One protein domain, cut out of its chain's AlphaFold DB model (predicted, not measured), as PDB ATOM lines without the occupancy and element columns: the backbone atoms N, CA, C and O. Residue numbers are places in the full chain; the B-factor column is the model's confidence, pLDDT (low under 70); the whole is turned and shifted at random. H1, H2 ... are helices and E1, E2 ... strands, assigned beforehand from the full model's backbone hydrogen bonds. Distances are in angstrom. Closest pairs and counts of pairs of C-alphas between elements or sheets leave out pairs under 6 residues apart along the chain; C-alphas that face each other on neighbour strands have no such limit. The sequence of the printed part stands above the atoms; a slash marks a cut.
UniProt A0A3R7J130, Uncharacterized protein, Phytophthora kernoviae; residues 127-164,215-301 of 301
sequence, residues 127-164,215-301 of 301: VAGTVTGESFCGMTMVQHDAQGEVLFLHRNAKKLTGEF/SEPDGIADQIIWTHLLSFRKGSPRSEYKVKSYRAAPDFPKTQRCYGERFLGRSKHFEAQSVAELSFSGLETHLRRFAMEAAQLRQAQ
ATOM      1  N   VAL A 127      15.357 -34.733  31.492       93.81
ATOM      2  CA  VAL A 127      14.339 -35.575  30.855       93.81
ATOM      3  C   VAL A 127      14.212 -36.888  31.614       93.81
ATOM      4  O   VAL A 127      15.189 -37.609  31.749       93.81
ATOM      5  N   ALA A 128      13.010 -37.241  32.068       95.75
ATOM      6  CA  ALA A 128      12.737 -38.540  32.683       95.75
ATOM      7  C   ALA A 128      11.965 -39.458  31.725       95.75
ATOM      8  O   ALA A 128      11.150 -39.001  30.906       95.75
ATOM      9  N   GLY A 129      12.235 -40.760  31.814       95.31
ATOM     10  CA  GLY A 129      11.679 -41.740  30.889       95.31
ATOM     11  C   GLY A 129      11.958 -43.203  31.228       95.31
ATOM     12  O   GLY A 129      12.473 -43.555  32.296       95.31
ATOM     13  N   THR A 130      11.624 -44.055  30.262       95.38
ATOM     14  CA  THR A 130      11.804 -45.509  30.340       95.38
ATOM     15  C   THR A 130      12.996 -45.940  29.495       95.38
ATOM     16  O   THR A 130      13.235 -45.369  28.428       95.38
ATOM     17  N   VAL A 131      13.729 -46.953  29.952       94.88
ATOM     18  CA  VAL A 131      14.742 -47.650  29.149       94.88
ATOM     19  C   VAL A 131      14.221 -49.035  28.781       94.88
ATOM     20  O   VAL A 131      13.806 -49.789  29.656       94.88
ATOM     21  N   THR A 132      14.278 -49.367  27.493       92.19
ATOM     22  CA  THR A 132      13.963 -50.694  26.952       92.19
ATOM     23  C   THR A 132      15.131 -51.144  26.080       92.19
ATOM     24  O   THR A 132      15.454 -50.493  25.084       92.19
ATOM     25  N   GLY A 133      15.785 -52.246  26.456       88.62
ATOM     26  CA  GLY A 133      17.034 -52.669  25.817       88.62
ATOM     27  C   GLY A 133      18.121 -51.603  25.985       88.62
ATOM     28  O   GLY A 133      18.408 -51.179  27.099       88.62
ATOM     29  N   GLU A 134      18.694 -51.134  24.876       88.50
ATOM     30  CA  GLU A 134      19.677 -50.035  24.869       88.50
ATOM     31  C   GLU A 134      19.053 -48.652  24.609       88.50
ATOM     32  O   GLU A 134      19.764 -47.644  24.555       88.50
ATOM     33  N   SER A 135      17.732 -48.594  24.413       94.25
ATOM     34  CA  SER A 135      17.019 -47.380  24.023       94.25
ATOM     35  C   SER A 135      16.343 -46.722  25.218       94.25
ATOM     36  O   SER A 135      15.473 -47.301  25.863       94.25
ATOM     37  N   PHE A 136      16.678 -45.463  25.458       95.44
ATOM     38  CA  PHE A 136      15.920 -44.562  26.311       95.44
ATOM     39  C   PHE A 136      14.775 -43.919  25.526       95.44
ATOM     40  O   PHE A 136      14.897 -43.646  24.330       95.44
ATOM     41  N   CYS A 137      13.665 -43.647  26.206       94.88
ATOM     42  CA  CYS A 137      12.597 -42.804  25.698       94.88
ATOM     43  C   CYS A 137      12.138 -41.818  26.771       94.88
ATOM     44  O   CYS A 137      11.355 -42.154  27.661       94.88
ATOM     45  N   GLY A 138      12.604 -40.574  26.659       94.38
ATOM     46  CA  GLY A 138      12.170 -39.482  27.515       94.38
ATOM     47  C   GLY A 138      10.751 -39.027  27.192       94.38
ATOM     48  O   GLY A 138      10.438 -38.745  26.036       94.38
ATOM     49  N   MET A 139       9.899 -38.941  28.212       91.88
ATOM     50  CA  MET A 139       8.469 -38.599  28.087       91.88
ATOM     51  C   MET A 139       8.029 -37.496  29.057       91.88
ATOM     52  O   MET A 139       6.908 -36.985  28.961       91.88
ATOM     53  N   THR A 140       8.904 -37.142  29.996       90.88
ATOM     54  CA  THR A 140       8.645 -36.223  31.102       90.88
ATOM     55  C   THR A 140       9.742 -35.173  31.134       90.88
ATOM     56  O   THR A 140      10.921 -35.508  31.048       90.88
ATOM     57  N   MET A 141       9.354 -33.905  31.244       90.56
ATOM     58  CA  MET A 141      10.303 -32.819  31.486       90.56
ATOM     59  C   MET A 141      10.563 -32.716  32.984       90.56
ATOM     60  O   MET A 141       9.623 -32.778  33.773       90.56
ATOM     61  N   VAL A 142      11.822 -32.535  33.360       91.38
ATOM     62  CA  VAL A 142      12.248 -32.388  34.750       91.38
ATOM     63  C   VAL A 142      12.774 -30.981  34.949       91.38
ATOM     64  O   VAL A 142      13.583 -30.496  34.161       91.38
ATOM     65  N   GLN A 143      12.276 -30.312  35.976       89.88
ATOM     66  CA  GLN A 143      12.648 -28.950  36.329       89.88
ATOM     67  C   GLN A 143      13.410 -28.970  37.645       89.88
ATOM     68  O   GLN A 143      13.131 -29.802  38.509       89.88
ATOM     69  N   HIS A 144      14.341 -28.034  37.782       88.44
ATOM     70  CA  HIS A 144      15.199 -27.923  38.949       88.44
ATOM     71  C   HIS A 144      14.873 -26.667  39.751       88.44
ATOM     72  O   HIS A 144      14.292 -25.715  39.220       88.44
ATOM     73  N   ASP A 145      15.251 -26.674  41.021       86.12
ATOM     74  CA  ASP A 145      15.288 -25.475  41.847       86.12
ATOM     75  C   ASP A 145      16.551 -24.632  41.578       86.12
ATOM     76  O   ASP A 145      17.360 -24.921  40.690       86.12
ATOM     77  N   ALA A 146      16.701 -23.548  42.341       85.12
ATOM     78  CA  ALA A 146      17.825 -22.619  42.237       85.12
ATOM     79  C   ALA A 146      19.176 -23.265  42.597       85.12
ATOM     80  O   ALA A 146      20.227 -22.793  42.165       85.12
ATOM     81  N   GLN A 147      19.154 -24.344  43.379       88.06
ATOM     82  CA  GLN A 147      20.323 -25.107  43.807       88.06
ATOM     83  C   GLN A 147      20.692 -26.196  42.784       88.06
ATOM     84  O   GLN A 147      21.795 -26.744  42.826       88.06
ATOM     85  N   GLY A 148      19.809 -26.451  41.817       87.25
ATOM     86  CA  GLY A 148      19.974 -27.453  40.774       87.25
ATOM     87  C   GLY A 148      19.457 -28.833  41.156       87.25
ATOM     88  O   GLY A 148      19.725 -29.782  40.421       87.25
ATOM     89  N   GLU A 149      18.709 -28.946  42.251       91.19
ATOM     90  CA  GLU A 149      18.060 -30.186  42.661       91.19
ATOM     91  C   GLU A 149      16.737 -30.367  41.919       91.19
ATOM     92  O   GLU A 149      16.092 -29.401  41.505       91.19
ATOM     93  N   VAL A 150      16.330 -31.620  41.704       92.38
ATOM     94  CA  VAL A 150      15.072 -31.926  41.010       92.38
ATOM     95  C   VAL A 150      13.894 -31.423  41.839       92.38
ATOM     96  O   VAL A 150      13.682 -31.867  42.964       92.38
ATOM     97  N   LEU A 151      13.097 -30.534  41.245       92.56
ATOM     98  CA  LEU A 151      11.965 -29.882  41.896       92.56
ATOM     99  C   LEU A 151      10.620 -30.388  41.367       92.56
ATOM    100  O   LEU A 151       9.726 -30.705  42.146       92.56
ATOM    101  N   PHE A 152      10.466 -30.479  40.041       91.00
ATOM    102  CA  PHE A 152       9.199 -30.882  39.421       91.00
ATOM    103  C   PHE A 152       9.386 -31.854  38.258       91.00
ATOM    104  O   PHE A 152      10.301 -31.725  37.446       91.00
ATOM    105  N   LEU A 153       8.440 -32.789  38.137       90.38
ATOM    106  CA  LEU A 153       8.299 -33.721  37.020       90.38
ATOM    107  C   LEU A 153       7.003 -33.405  36.267       90.38
ATOM    108  O   LEU A 153       5.904 -33.605  36.781       90.38
ATOM    109  N   HIS A 154       7.117 -32.944  35.025       88.50
ATOM    110  CA  HIS A 154       5.969 -32.677  34.165       88.50
ATOM    111  C   HIS A 154       5.739 -33.849  33.205       88.50
ATOM    112  O   HIS A 154       6.453 -34.003  32.207       88.50
ATOM    113  N   ARG A 155       4.697 -34.656  33.464       86.75
ATOM    114  CA  ARG A 155       4.239 -35.720  32.551       86.75
ATOM    115  C   ARG A 155       3.717 -35.108  31.248       86.75
ATOM    116  O   ARG A 155       2.589 -34.621  31.199       86.75
ATOM    117  N   ASN A 156       4.538 -35.091  30.198       73.81
ATOM    118  CA  ASN A 156       4.201 -34.451  28.922       73.81
ATOM    119  C   ASN A 156       3.465 -35.414  27.989       73.81
ATOM    120  O   ASN A 156       2.321 -35.159  27.618       73.81
ATOM    121  N   ALA A 157       4.133 -36.510  27.617       74.19
ATOM    122  CA  ALA A 157       3.679 -37.393  26.543       74.19
ATOM    123  C   ALA A 157       2.658 -38.447  27.001       74.19
ATOM    124  O   ALA A 157       1.771 -38.803  26.230       74.19
ATOM    125  N   LYS A 158       2.762 -38.920  28.249       84.69
ATOM    126  CA  LYS A 158       1.829 -39.881  28.854       84.69
ATOM    127  C   LYS A 158       1.170 -39.277  30.090       84.69
ATOM    128  O   LYS A 158       1.815 -39.095  31.123       84.69
ATOM    129  N   LYS A 159      -0.106 -38.918  29.958       88.56
ATOM    130  CA  LYS A 159      -0.935 -38.392  31.053       88.56
ATOM    131  C   LYS A 159      -1.494 -39.554  31.874       88.56
ATOM    132  O   LYS A 159      -1.639 -40.646  31.343       88.56
ATOM    133  N   LEU A 160      -1.770 -39.305  33.153       91.00
ATOM    134  CA  LEU A 160      -2.466 -40.264  34.009       91.00
ATOM    135  C   LEU A 160      -3.945 -40.294  33.624       91.00
ATOM    136  O   LEU A 160      -4.558 -39.231  33.497       91.00
ATOM    137  N   THR A 161      -4.502 -41.485  33.443       91.19
ATOM    138  CA  THR A 161      -5.939 -41.679  33.204       91.19
ATOM    139  C   THR A 161      -6.628 -42.320  34.401       91.19
ATOM    140  O   THR A 161      -7.826 -42.105  34.588       91.19
ATOM    141  N   GLY A 162      -5.885 -43.091  35.204       90.62
ATOM    142  CA  GLY A 162      -6.425 -43.943  36.257       90.62
ATOM    143  C   GLY A 162      -7.145 -45.192  35.742       90.62
ATOM    144  O   GLY A 162      -7.697 -45.943  36.540       90.62
ATOM    145  N   GLU A 163      -7.158 -45.433  34.429       88.88
ATOM    146  CA  GLU A 163      -7.966 -46.477  33.794       88.88
ATOM    147  C   GLU A 163      -7.151 -47.308  32.811       88.88
ATOM    148  O   GLU A 163      -6.326 -46.783  32.058       88.88
ATOM    149  N   PHE A 164      -7.431 -48.614  32.779       85.94
ATOM    150  CA  PHE A 164      -6.883 -49.493  31.758       85.94
ATOM    151  C   PHE A 164      -7.393 -49.041  30.393       85.94
ATOM    152  O   PHE A 164      -8.594 -49.031  30.122       85.94
ATOM    153  N   SER A 215       0.042 -54.687  31.049       83.94
ATOM    154  CA  SER A 215      -0.204 -54.507  32.479       83.94
ATOM    155  C   SER A 215       1.108 -54.476  33.256       83.94
ATOM    156  O   SER A 215       2.014 -55.265  32.986       83.94
ATOM    157  N   GLU A 216       1.172 -53.594  34.247       89.12
ATOM    158  CA  GLU A 216       2.298 -53.520  35.173       89.12
ATOM    159  C   GLU A 216       2.171 -54.591  36.274       89.12
ATOM    160  O   GLU A 216       1.048 -54.967  36.636       89.12
ATOM    161  N   PRO A 217       3.288 -55.085  36.847       86.94
ATOM    162  CA  PRO A 217       3.263 -56.126  37.881       86.94
ATOM    163  C   PRO A 217       2.496 -55.740  39.152       86.94
ATOM    164  O   PRO A 217       2.023 -56.612  39.874       86.94
ATOM    165  N   ASP A 218       2.380 -54.440  39.430       89.94
ATOM    166  CA  ASP A 218       1.642 -53.904  40.576       89.94
ATOM    167  C   ASP A 218       0.122 -53.833  40.359       89.94
ATOM    168  O   ASP A 218      -0.615 -53.481  41.278       89.94
ATOM    169  N   GLY A 219      -0.357 -54.174  39.159       88.38
ATOM    170  CA  GLY A 219      -1.777 -54.176  38.819       88.38
ATOM    171  C   GLY A 219      -2.404 -52.783  38.717       88.38
ATOM    172  O   GLY A 219      -3.624 -52.687  38.591       88.38
ATOM    173  N   ILE A 220      -1.613 -51.706  38.758       91.25
ATOM    174  CA  ILE A 220      -2.124 -50.339  38.622       91.25
ATOM    175  C   ILE A 220      -2.249 -49.985  37.133       91.25
ATOM    176  O   ILE A 220      -1.372 -50.295  36.328       91.25
ATOM    177  N   ALA A 221      -3.352 -49.321  36.781       88.38
ATOM    178  CA  ALA A 221      -3.785 -49.104  35.403       88.38
ATOM    179  C   ALA A 221      -2.793 -48.348  34.498       88.38
ATOM    180  O   ALA A 221      -2.500 -48.798  33.390       88.38
ATOM    181  N   ASP A 222      -2.302 -47.188  34.939       92.06
ATOM    182  CA  ASP A 222      -1.325 -46.392  34.186       92.06
ATOM    183  C   ASP A 222       0.047 -47.090  34.156       92.06
ATOM    184  O   ASP A 222       0.395 -47.761  35.117       92.06
ATOM    185  N   GLN A 223       0.875 -46.889  33.127       92.06
ATOM    186  CA  GLN A 223       2.236 -47.459  33.069       92.06
ATOM    187  C   GLN A 223       3.262 -46.757  33.977       92.06
ATOM    188  O   GLN A 223       3.138 -45.560  34.278       92.06
ATOM    189  N   ILE A 224       4.327 -47.494  34.315       93.44
ATOM    190  CA  ILE A 224       5.568 -46.961  34.893       93.44
ATOM    191  C   ILE A 224       6.381 -46.315  33.769       93.44
ATOM    192  O   ILE A 224       6.791 -46.967  32.806       93.44
ATOM    193  N   ILE A 225       6.625 -45.010  33.875       93.69
ATOM    194  CA  ILE A 225       7.335 -44.241  32.848       93.69
ATOM    195  C   ILE A 225       8.600 -43.557  33.369       93.69
ATOM    196  O   ILE A 225       9.296 -42.913  32.581       93.69
ATOM    197  N   TRP A 226       8.907 -43.664  34.665       95.56
ATOM    198  CA  TRP A 226      10.098 -43.086  35.285       95.56
ATOM    199  C   TRP A 226      11.018 -44.183  35.809       95.56
ATOM    200  O   TRP A 226      11.030 -44.524  36.985       95.56
ATOM    201  N   THR A 227      11.855 -44.700  34.913       95.75
ATOM    202  CA  THR A 227      12.941 -45.621  35.295       95.75
ATOM    203  C   THR A 227      14.282 -44.903  35.378       95.75
ATOM    204  O   THR A 227      15.113 -45.247  36.211       95.75
ATOM    205  N   HIS A 228      14.492 -43.903  34.519       96.62
ATOM    206  CA  HIS A 228      15.753 -43.187  34.396       96.62
ATOM    207  C   HIS A 228      15.520 -41.683  34.271       96.62
ATOM    208  O   HIS A 228      14.584 -41.232  33.600       96.62
ATOM    209  N   LEU A 229      16.422 -40.925  34.884       95.75
ATOM    210  CA  LEU A 229      16.568 -39.486  34.748       95.75
ATOM    211  C   LEU A 229      17.788 -39.197  33.872       95.75
ATOM    212  O   LEU A 229      18.882 -39.662  34.169       95.75
ATOM    213  N   LEU A 230      17.599 -38.430  32.804       94.75
ATOM    214  CA  LEU A 230      18.650 -37.968  31.908       94.75
ATOM    215  C   LEU A 230      18.930 -36.485  32.168       94.75
ATOM    216  O   LEU A 230      18.160 -35.618  31.744       94.75
ATOM    217  N   SER A 231      20.045 -36.211  32.834       93.69
ATOM    218  CA  SER A 231      20.473 -34.873  33.249       93.69
ATOM    219  C   SER A 231      21.631 -34.367  32.400       93.69
ATOM    220  O   SER A 231      22.419 -35.141  31.858       93.69
ATOM    221  N   PHE A 232      21.740 -33.048  32.256       92.56
ATOM    222  CA  PHE A 232      22.872 -32.431  31.571       92.56
ATOM    223  C   PHE A 232      24.079 -32.360  32.510       92.56
ATOM    224  O   PHE A 232      23.966 -31.870  33.634       92.56
ATOM    225  N   ARG A 233      25.242 -32.837  32.061       91.56
ATOM    226  CA  ARG A 233      26.438 -32.946  32.903       91.56
ATOM    227  C   ARG A 233      26.948 -31.572  33.329       91.56
ATOM    228  O   ARG A 233      27.183 -30.699  32.487       91.56
ATOM    229  N   LYS A 234      27.240 -31.429  34.625       85.25
ATOM    230  CA  LYS A 234      27.945 -30.261  35.172       85.25
ATOM    231  C   LYS A 234      29.312 -30.135  34.480       85.25
ATOM    232  O   LYS A 234      30.127 -31.047  34.539       85.25
ATOM    233  N   GLY A 235      29.537 -29.018  33.783       84.81
ATOM    234  CA  GLY A 235      30.773 -28.743  33.032       84.81
ATOM    235  C   GLY A 235      30.681 -28.939  31.515       84.81
ATOM    236  O   GLY A 235      31.593 -28.520  30.807       84.81
ATOM    237  N   SER A 236      29.586 -29.504  30.992       87.25
ATOM    238  CA  SER A 236      29.357 -29.494  29.542       87.25
ATOM    239  C   SER A 236      29.066 -28.071  29.038       87.25
ATOM    240  O   SER A 236      28.390 -27.310  29.740       87.25
ATOM    241  N   PRO A 237      29.530 -27.695  27.828       85.00
ATOM    242  CA  PRO A 237      29.211 -26.395  27.242       85.00
ATOM    243  C   PRO A 237      27.703 -26.290  27.016       85.00
ATOM    244  O   PRO A 237      27.114 -27.200  26.439       85.00
ATOM    245  N   ARG A 238      27.074 -25.183  27.426       77.25
ATOM    246  CA  ARG A 238      25.619 -24.982  27.298       77.25
ATOM    247  C   ARG A 238      25.127 -25.138  25.853       77.25
ATOM    248  O   ARG A 238      24.049 -25.683  25.647       77.25
ATOM    249  N   SER A 239      25.955 -24.771  24.874       77.56
ATOM    250  CA  SER A 239      25.718 -24.966  23.436       77.56
ATOM    251  C   SER A 239      25.514 -26.432  23.013       77.56
ATOM    252  O   SER A 239      24.968 -26.695  21.940       77.56
ATOM    253  N   GLU A 240      25.915 -27.398  23.843       84.25
ATOM    254  CA  GLU A 240      25.691 -28.831  23.624       84.25
ATOM    255  C   GLU A 240      24.460 -29.380  24.356       84.25
ATOM    256  O   GLU A 240      24.156 -30.572  24.259       84.25
ATOM    257  N   TYR A 241      23.695 -28.527  25.044       83.88
ATOM    258  CA  TYR A 241      22.386 -28.887  25.579       83.88
ATOM    259  C   TYR A 241      21.360 -28.998  24.439       83.88
ATOM    260  O   TYR A 241      20.572 -28.096  24.169       83.88
ATOM    261  N   LYS A 242      21.382 -30.137  23.740       81.25
ATOM    262  CA  LYS A 242      20.502 -30.441  22.603       81.25
ATOM    263  C   LYS A 242      19.595 -31.617  22.946       81.25
ATOM    264  O   LYS A 242      19.978 -32.776  22.794       81.25
ATOM    265  N   VAL A 243      18.371 -31.332  23.385       80.94
ATOM    266  CA  VAL A 243      17.359 -32.371  23.628       80.94
ATOM    267  C   VAL A 243      16.750 -32.793  22.294       80.94
ATOM    268  O   VAL A 243      15.950 -32.074  21.696       80.94
ATOM    269  N   LYS A 244      17.138 -33.973  21.803       81.19
ATOM    270  CA  LYS A 244      16.663 -34.483  20.512       81.19
ATOM    271  C   LYS A 244      15.229 -34.983  20.635       81.19
ATOM    272  O   LYS A 244      14.833 -35.513  21.669       81.19
ATOM    273  N   SER A 245      14.478 -34.863  19.548       82.75
ATOM    274  CA  SER A 245      13.162 -35.477  19.364       82.75
ATOM    275  C   SER A 245      13.287 -36.593  18.332       82.75
ATOM    276  O   SER A 245      13.776 -36.363  17.226       82.75
ATOM    277  N   TYR A 246      12.879 -37.812  18.680       85.81
ATOM    278  CA  TYR A 246      13.033 -38.981  17.810       85.81
ATOM    279  C   TYR A 246      11.922 -40.015  18.021       85.81
ATOM    280  O   TYR A 246      11.081 -39.903  18.914       85.81
ATOM    281  N   ARG A 247      11.901 -41.025  17.147       89.88
ATOM    282  CA  ARG A 247      11.101 -42.248  17.297       89.88
ATOM    283  C   ARG A 247      12.062 -43.406  17.549       89.88
ATOM    284  O   ARG A 247      13.106 -43.474  16.905       89.88
ATOM    285  N   ALA A 248      11.708 -44.305  18.461       91.44
ATOM    286  CA  ALA A 248      12.594 -45.373  18.928       91.44
ATOM    287  C   ALA A 248      12.044 -46.781  18.646       91.44
ATOM    288  O   ALA A 248      12.226 -47.693  19.439       91.44
ATOM    289  N   ALA A 249      11.370 -46.973  17.509       90.69
ATOM    290  CA  ALA A 249      10.983 -48.316  17.074       90.69
ATOM    291  C   ALA A 249      12.235 -49.191  16.797       90.69
ATOM    292  O   ALA A 249      13.252 -48.649  16.340       90.69
ATOM    293  N   PRO A 250      12.178 -50.518  17.033       91.56
ATOM    294  CA  PRO A 250      11.035 -51.277  17.556       91.56
ATOM    295  C   PRO A 250      10.892 -51.250  19.088       91.56
ATOM    296  O   PRO A 250       9.851 -51.672  19.579       91.56
ATOM    297  N   ASP A 251      11.889 -50.739  19.817       91.69
ATOM    298  CA  ASP A 251      11.942 -50.762  21.292       91.69
ATOM    299  C   ASP A 251      10.773 -50.005  21.947       91.69
ATOM    300  O   ASP A 251      10.319 -50.355  23.032       91.69
ATOM    301  N   PHE A 252      10.259 -48.983  21.257       91.56
ATOM    302  CA  PHE A 252       9.054 -48.239  21.621       91.56
ATOM    303  C   PHE A 252       8.054 -48.185  20.453       91.56
ATOM    304  O   PHE A 252       8.454 -48.284  19.285       91.56
ATOM    305  N   PRO A 253       6.745 -47.977  20.720       89.00
ATOM    306  CA  PRO A 253       5.725 -47.895  19.676       89.00
ATOM    307  C   PRO A 253       6.078 -46.886  18.575       89.00
ATOM    308  O   PRO A 253       6.517 -45.772  18.854       89.00
ATOM    309  N   LYS A 254       5.822 -47.229  17.302       87.00
ATOM    310  CA  LYS A 254       6.153 -46.366  16.144       87.00
ATOM    311  C   LYS A 254       5.563 -44.956  16.247       87.00
ATOM    312  O   LYS A 254       6.148 -44.002  15.735       87.00
ATOM    313  N   THR A 255       4.402 -44.822  16.880       83.38
ATOM    314  CA  THR A 255       3.700 -43.549  17.074       83.38
ATOM    315  C   THR A 255       4.280 -42.716  18.216       83.38
ATOM    316  O   THR A 255       4.157 -41.491  18.162       83.38
ATOM    317  N   GLN A 256       4.966 -43.339  19.178       85.06
ATOM    318  CA  GLN A 256       5.526 -42.680  20.352       85.06
ATOM    319  C   GLN A 256       6.714 -41.794  19.976       85.06
ATOM    320  O   GLN A 256       7.614 -42.186  19.226       85.06
ATOM    321  N   ARG A 257       6.698 -40.570  20.502       87.62
ATOM    322  CA  ARG A 257       7.787 -39.607  20.370       87.62
ATOM    323  C   ARG A 257       8.583 -39.581  21.667       87.62
ATOM    324  O   ARG A 257       8.003 -39.487  22.744       87.62
ATOM    325  N   CYS A 258       9.894 -39.679  21.521       90.00
ATOM    326  CA  CYS A 258      10.855 -39.715  22.607       90.00
ATOM    327  C   CYS A 258      11.711 -38.453  22.575       90.00
ATOM    328  O   CYS A 258      12.020 -37.935  21.496       90.00
ATOM    329  N   TYR A 259      12.101 -37.993  23.758       89.44
ATOM    330  CA  TYR A 259      12.948 -36.823  23.950       89.44
ATOM    331  C   TYR A 259      14.262 -37.203  24.644       89.44
ATOM    332  O   TYR A 259      14.322 -38.196  25.372       89.44
ATOM    333  N   GLY A 260      15.317 -36.418  24.426       89.12
ATOM    334  CA  GLY A 260      16.633 -36.613  25.048       89.12
ATOM    335  C   GLY A 260      17.608 -37.366  24.145       89.12
ATOM    336  O   GLY A 260      17.648 -37.129  22.942       89.12
ATOM    337  N   GLU A 261      18.398 -38.275  24.712       90.44
ATOM    338  CA  GLU A 261      19.366 -39.101  23.980       90.44
ATOM    339  C   GLU A 261      18.917 -40.561  23.978       90.44
ATOM    340  O   GLU A 261      18.657 -41.115  25.040       90.44
ATOM    341  N   ARG A 262      18.835 -41.199  22.800       92.12
ATOM    342  CA  ARG A 262      18.386 -42.602  22.697       92.12
ATOM    343  C   ARG A 262      19.350 -43.562  23.387       92.12
ATOM    344  O   ARG A 262      18.910 -44.447  24.103       92.12
ATOM    345  N   PHE A 263      20.650 -43.398  23.154       92.88
ATOM    346  CA  PHE A 263      21.677 -44.330  23.621       92.88
ATOM    347  C   PHE A 263      22.480 -43.701  24.757       92.88
ATOM    348  O   PHE A 263      23.406 -42.919  24.524       92.88
ATOM    349  N   LEU A 264      22.125 -44.054  25.993       86.50
ATOM    350  CA  LEU A 264      22.645 -43.416  27.206       86.50
ATOM    351  C   LEU A 264      24.162 -43.596  27.375       86.50
ATOM    352  O   LEU A 264      24.867 -42.634  27.670       86.50
ATOM    353  N   GLY A 265      24.686 -44.793  27.089       80.81
ATOM    354  CA  GLY A 265      26.112 -45.114  27.250       80.81
ATOM    355  C   GLY A 265      27.063 -44.385  26.289       80.81
ATOM    356  O   GLY A 265      28.274 -44.441  26.470       80.81
ATOM    357  N   ARG A 266      26.540 -43.693  25.268       80.56
ATOM    358  CA  ARG A 266      27.341 -42.935  24.288       80.56
ATOM    359  C   ARG A 266      27.248 -41.422  24.482       80.56
ATOM    360  O   ARG A 266      27.856 -40.671  23.717       80.56
ATOM    361  N   SER A 267      26.471 -40.963  25.463       83.06
ATOM    362  CA  SER A 267      26.247 -39.536  25.658       83.06
ATOM    363  C   SER A 267      27.447 -38.866  26.323       83.06
ATOM    364  O   SER A 267      27.802 -39.168  27.463       83.06
ATOM    365  N   LYS A 268      28.062 -37.917  25.609       90.00
ATOM    366  CA  LYS A 268      29.175 -37.103  26.125       90.00
ATOM    367  C   LYS A 268      28.713 -36.029  27.109       90.00
ATOM    368  O   LYS A 268      29.454 -35.688  28.021       90.00
ATOM    369  N   HIS A 269      27.505 -35.502  26.913       91.50
ATOM    370  CA  HIS A 269      27.025 -34.299  27.605       91.50
ATOM    371  C   HIS A 269      25.838 -34.544  28.530       91.50
ATOM    372  O   HIS A 269      25.539 -33.696  29.365       91.50
ATOM    373  N   PHE A 270      25.194 -35.703  28.423       92.75
ATOM    374  CA  PHE A 270      24.143 -36.110  29.342       92.75
ATOM    375  C   PHE A 270      24.590 -37.310  30.171       92.75
ATOM    376  O   PHE A 270      25.402 -38.128  29.732       92.75
ATOM    377  N   GLU A 271      24.055 -37.396  31.378       93.50
ATOM    378  CA  GLU A 271      24.229 -38.511  32.295       93.50
ATOM    379  C   GLU A 271      22.876 -39.087  32.672       93.50
ATOM    380  O   GLU A 271      21.912 -38.354  32.884       93.50
ATOM    381  N   ALA A 272      22.810 -40.414  32.705       94.12
ATOM    382  CA  ALA A 272      21.621 -41.130  33.115       94.12
ATOM    383  C   ALA A 272      21.789 -41.627  34.548       94.12
ATOM    384  O   ALA A 272      22.837 -42.169  34.892       94.12
ATOM    385  N   GLN A 273      20.743 -41.469  35.346       95.06
ATOM    386  CA  GLN A 273      20.644 -41.972  36.711       95.06
ATOM    387  C   GLN A 273      19.389 -42.827  36.840       95.06
ATOM    388  O   GLN A 273      18.361 -42.519  36.227       95.06
ATOM    389  N   SER A 274      19.467 -43.897  37.626       96.31
ATOM    390  CA  SER A 274      18.301 -44.716  37.942       96.31
ATOM    391  C   SER A 274      17.376 -43.945  38.880       96.31
ATOM    392  O   SER A 274      17.810 -43.447  39.915       96.31
ATOM    393  N   VAL A 275      16.082 -43.871  38.558       96.25
ATOM    394  CA  VAL A 275      15.089 -43.225  39.436       96.25
ATOM    395  C   VAL A 275      14.957 -43.972  40.765       96.25
ATOM    396  O   VAL A 275      14.645 -43.352  41.777       96.25
ATOM    397  N   ALA A 276      15.260 -45.274  40.795       95.62
ATOM    398  CA  ALA A 276      15.243 -46.073  42.019       95.62
ATOM    399  C   ALA A 276      16.260 -45.591  43.073       95.62
ATOM    400  O   ALA A 276      16.060 -45.827  44.262       95.62
ATOM    401  N   GLU A 277      17.323 -44.906  42.646       95.56
ATOM    402  CA  GLU A 277      18.384 -44.374  43.512       95.56
ATOM    403  C   GLU A 277      18.091 -42.945  43.999       95.56
ATOM    404  O   GLU A 277      18.804 -42.418  44.852       95.56
ATOM    405  N   LEU A 278      17.046 -42.304  43.467       95.12
ATOM    406  CA  LEU A 278      16.673 -40.936  43.815       95.12
ATOM    407  C   LEU A 278      15.748 -40.909  45.038       95.12
ATOM    408  O   LEU A 278      14.983 -41.839  45.300       95.12
ATOM    409  N   SER A 279      15.755 -39.785  45.756       94.69
ATOM    410  CA  SER A 279      14.955 -39.573  46.975       94.69
ATOM    411  C   SER A 279      13.439 -39.692  46.762       94.69
ATOM    412  O   SER A 279      12.695 -39.898  47.719       94.69
ATOM    413  N   PHE A 280      12.972 -39.581  45.517       93.94
ATOM    414  CA  PHE A 280      11.563 -39.643  45.125       93.94
ATOM    415  C   PHE A 280      11.190 -40.925  44.359       93.94
ATOM    416  O   PHE A 280      10.171 -40.950  43.670       93.94
ATOM    417  N   SER A 281      11.971 -42.001  44.482       94.75
ATOM    418  CA  SER A 281      11.752 -43.278  43.777       94.75
ATOM    419  C   SER A 281      10.336 -43.864  43.923       94.75
ATOM    420  O   SER A 281       9.807 -44.443  42.977       94.75
ATOM    421  N   GLY A 282       9.672 -43.662  45.068       94.31
ATOM    422  CA  GLY A 282       8.293 -44.118  45.310       94.31
ATOM    423  C   GLY A 282       7.182 -43.201  44.773       94.31
ATOM    424  O   GLY A 282       5.999 -43.527  44.898       94.31
ATOM    425  N   LEU A 283       7.517 -42.038  44.206       95.25
ATOM    426  CA  LEU A 283       6.529 -41.026  43.813       95.25
ATOM    427  C   LEU A 283       5.603 -41.512  42.690       95.25
ATOM    428  O   LEU A 283       4.401 -41.243  42.725       95.25
ATOM    429  N   GLU A 284       6.139 -42.235  41.704       95.00
ATOM    430  CA  GLU A 284       5.353 -42.703  40.557       95.00
ATOM    431  C   GLU A 284       4.233 -43.661  40.978       95.00
ATOM    432  O   GLU A 284       3.094 -43.509  40.532       95.00
ATOM    433  N   THR A 285       4.526 -44.599  41.880       95.25
ATOM    434  CA  THR A 285       3.539 -45.543  42.418       95.25
ATOM    435  C   THR A 285       2.397 -44.812  43.118       95.25
ATOM    436  O   THR A 285       1.229 -45.113  42.871       95.25
ATOM    437  N   HIS A 286       2.709 -43.807  43.945       96.19
ATOM    438  CA  HIS A 286       1.684 -42.998  44.604       96.19
ATOM    439  C   HIS A 286       0.803 -42.251  43.599       96.19
ATOM    440  O   HIS A 286      -0.418 -42.328  43.692       96.19
ATOM    441  N   LEU A 287       1.403 -41.580  42.610       95.69
ATOM    442  CA  LEU A 287       0.655 -40.827  41.599       95.69
ATOM    443  C   LEU A 287      -0.288 -41.717  40.782       95.69
ATOM    444  O   LEU A 287      -1.445 -41.354  40.575       95.69
ATOM    445  N   ARG A 288       0.190 -42.886  40.339       96.06
ATOM    446  CA  ARG A 288      -0.619 -43.850  39.578       96.06
ATOM    447  C   ARG A 288      -1.772 -44.398  40.421       96.06
ATOM    448  O   ARG A 288      -2.899 -44.469  39.936       96.06
ATOM    449  N   ARG A 289      -1.524 -44.710  41.699       96.56
ATOM    450  CA  ARG A 289      -2.575 -45.142  42.633       96.56
ATOM    451  C   ARG A 289      -3.647 -44.066  42.819       96.56
ATOM    452  O   ARG A 289      -4.826 -44.370  42.679       96.56
ATOM    453  N   PHE A 290      -3.255 -42.816  43.065       96.75
ATOM    454  CA  PHE A 290      -4.210 -41.716  43.241       96.75
ATOM    455  C   PHE A 290      -5.025 -41.430  41.976       96.75
ATOM    456  O   PHE A 290      -6.212 -41.124  42.064       96.75
ATOM    457  N   ALA A 291      -4.425 -41.563  40.789       95.56
ATOM    458  CA  ALA A 291      -5.166 -41.449  39.536       95.56
ATOM    459  C   ALA A 291      -6.230 -42.550  39.402       95.56
ATOM    460  O   ALA A 291      -7.366 -42.265  39.025       95.56
ATOM    461  N   MET A 292      -5.885 -43.789  39.759       94.44
ATOM    462  CA  MET A 292      -6.820 -44.914  39.758       94.44
ATOM    463  C   MET A 292      -7.962 -44.723  40.766       94.44
ATOM    464  O   MET A 292      -9.119 -44.948  40.421       94.44
ATOM    465  N   GLU A 293      -7.668 -44.234  41.974       94.81
ATOM    466  CA  GLU A 293      -8.690 -43.858  42.964       94.81
ATOM    467  C   GLU A 293      -9.651 -42.795  42.402       94.81
ATOM    468  O   GLU A 293     -10.870 -42.929  42.509       94.81
ATOM    469  N   ALA A 294      -9.124 -41.766  41.729       93.25
ATOM    470  CA  ALA A 294      -9.947 -40.733  41.100       93.25
ATOM    471  C   ALA A 294     -10.858 -41.294  39.989       93.25
ATOM    472  O   ALA A 294     -12.018 -40.892  39.880       93.25
ATOM    473  N   ALA A 295     -10.364 -42.238  39.184       91.94
ATOM    474  CA  ALA A 295     -11.168 -42.910  38.167       91.94
ATOM    475  C   ALA A 295     -12.289 -43.764  38.780       91.94
ATOM    476  O   ALA A 295     -13.422 -43.719  38.302       91.94
ATOM    477  N   GLN A 296     -12.007 -44.484  39.869       91.38
ATOM    478  CA  GLN A 296     -13.003 -45.283  40.590       91.38
ATOM    479  C   GLN A 296     -14.121 -44.413  41.173       91.38
ATOM    480  O   GLN A 296     -15.297 -44.736  41.016       91.38
ATOM    481  N   LEU A 297     -13.776 -43.274  41.782       91.75
ATOM    482  CA  LEU A 297     -14.765 -42.327  42.308       91.75
ATOM    483  C   LEU A 297     -15.675 -41.767  41.212       91.75
ATOM    484  O   LEU A 297     -16.864 -41.573  41.447       91.75
ATOM    485  N   ARG A 298     -15.135 -41.535  40.010       87.88
ATOM    486  CA  ARG A 298     -15.917 -41.078  38.855       87.88
ATOM    487  C   ARG A 298     -16.905 -42.137  38.359       87.88
ATOM    488  O   ARG A 298     -17.978 -41.773  37.905       87.88
ATOM    489  N   GLN A 299     -16.543 -43.419  38.410       81.94
ATOM    490  CA  GLN A 299     -17.406 -44.526  37.972       81.94
ATOM    491  C   GLN A 299     -18.488 -44.891  38.999       81.94
ATOM    492  O   GLN A 299     -19.467 -45.542  38.651       81.94
ATOM    493  N   ALA A 300     -18.301 -44.500  40.262       78.00
ATOM    494  CA  ALA A 300     -19.270 -44.710  41.333       78.00
ATOM    495  C   ALA A 300     -20.410 -43.665  41.358       78.00
ATOM    496  O   ALA A 300     -21.294 -43.770  42.210       78.00
ATOM    497  N   GLN A 301     -20.373 -42.666  40.467       57.91
ATOM    498  CA  GLN A 301     -21.420 -41.655  40.254       57.91
ATOM    499  C   GLN A 301     -22.293 -42.023  39.055       57.91
ATOM    500  O   GLN A 301     -23.518 -41.783  39.150       57.91
TER     501      GLN A 301
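This is residues 127 to 164 and 215 to 301 of the 301 residues of an uncharacterized protein of Phytophthora kernoviae (UniProt A0A3R7J130). A strongly twisted wall of five antiparallel strands, in the order E3, E2, E1, E4, E7, has the small hairpin of E5 and E6 packed on E2 through E6, while one long helix, H1, points away from the sheet like a handle. Residues 158 to 164 and 219 to 223, in the stretches on the two sides of the cut, run beside H1; H1 lies toward one end of the longest axis and the loop at Pro 237 toward the other. The printed part has 125 residues, with seven named strands, E1 to E7, and then one named helix, H1; under half of the residues are in named elements, and the class is mixed, helices and strands. The whole is compact, with a radius of gyration of the C-alphas of 15.7 A, and spans 54 by 37 by 21 A.

In the five-stranded sheet, E1 is residues 127 to 132, 15.6 A long, and begins with C-alpha 127 at (14.339, -35.575, 30.855). E2, residues 135 to 144, is the longest strand at 24.6 A and bends by 68 degrees at residue 139. E3 is residues 150 to 155, 14.3 A; E4 is residues 228 to 232, 13.2 A; E7 is residues 270 to 274, 13.5 A. The second sheet has E5, residues 244 to 246, 6.4 A, and E6, residues 258 to 260, 7.0 A. H1, residues 283 to 299, is 24.9 A long and ends with C-alpha 299 at (-17.406, -44.526, 37.972).

E1, E2 and E3 form a meander, each strand the antiparallel neighbour of the one before, and E1 with E2 and E2 with E3 are hairpins. Between E1 and E2, N 132 and O 135 are 2.9 A apart, within hydrogen-bond range; between E2 and E3, N 143 and O 152 are 2.8 A apart. E4 is antiparallel to E1, with N 230 and O 127 at 2.8 A, and to E7, with N 229 and O 273 at 2.8 A. E3 and E7 are the edge strands. E5 and E6 form an antiparallel hairpin, with N 246 and O 258 at 2.9 A. E6 and E2 have 9 pairs of C-alphas within 8 A, the closest those of Gly 138 and Tyr 259, 4.5 A apart. E5 and E2 are near each other, with 5 pairs of C-alphas within 10 A. H1 is not on the five-stranded sheet, with 0 pairs of C-alphas within 10 A, and is apart from E5 and E6. In H1 every O i to N i+4 pair is within hydrogen-bond range.

The two C-alphas farthest apart, those of Pro 237 and Gln 301, are 54.5 A from each other. Residues 165 to 214 are not printed, and C-alphas 164 and 215 are 8.4 A apart across this cut. The links E4 to E5 and E5 to E6 are long, with 11 residues each. The mean pLDDT of the printed part is 89.8, and one residue, 301, the chain's last, is under 70.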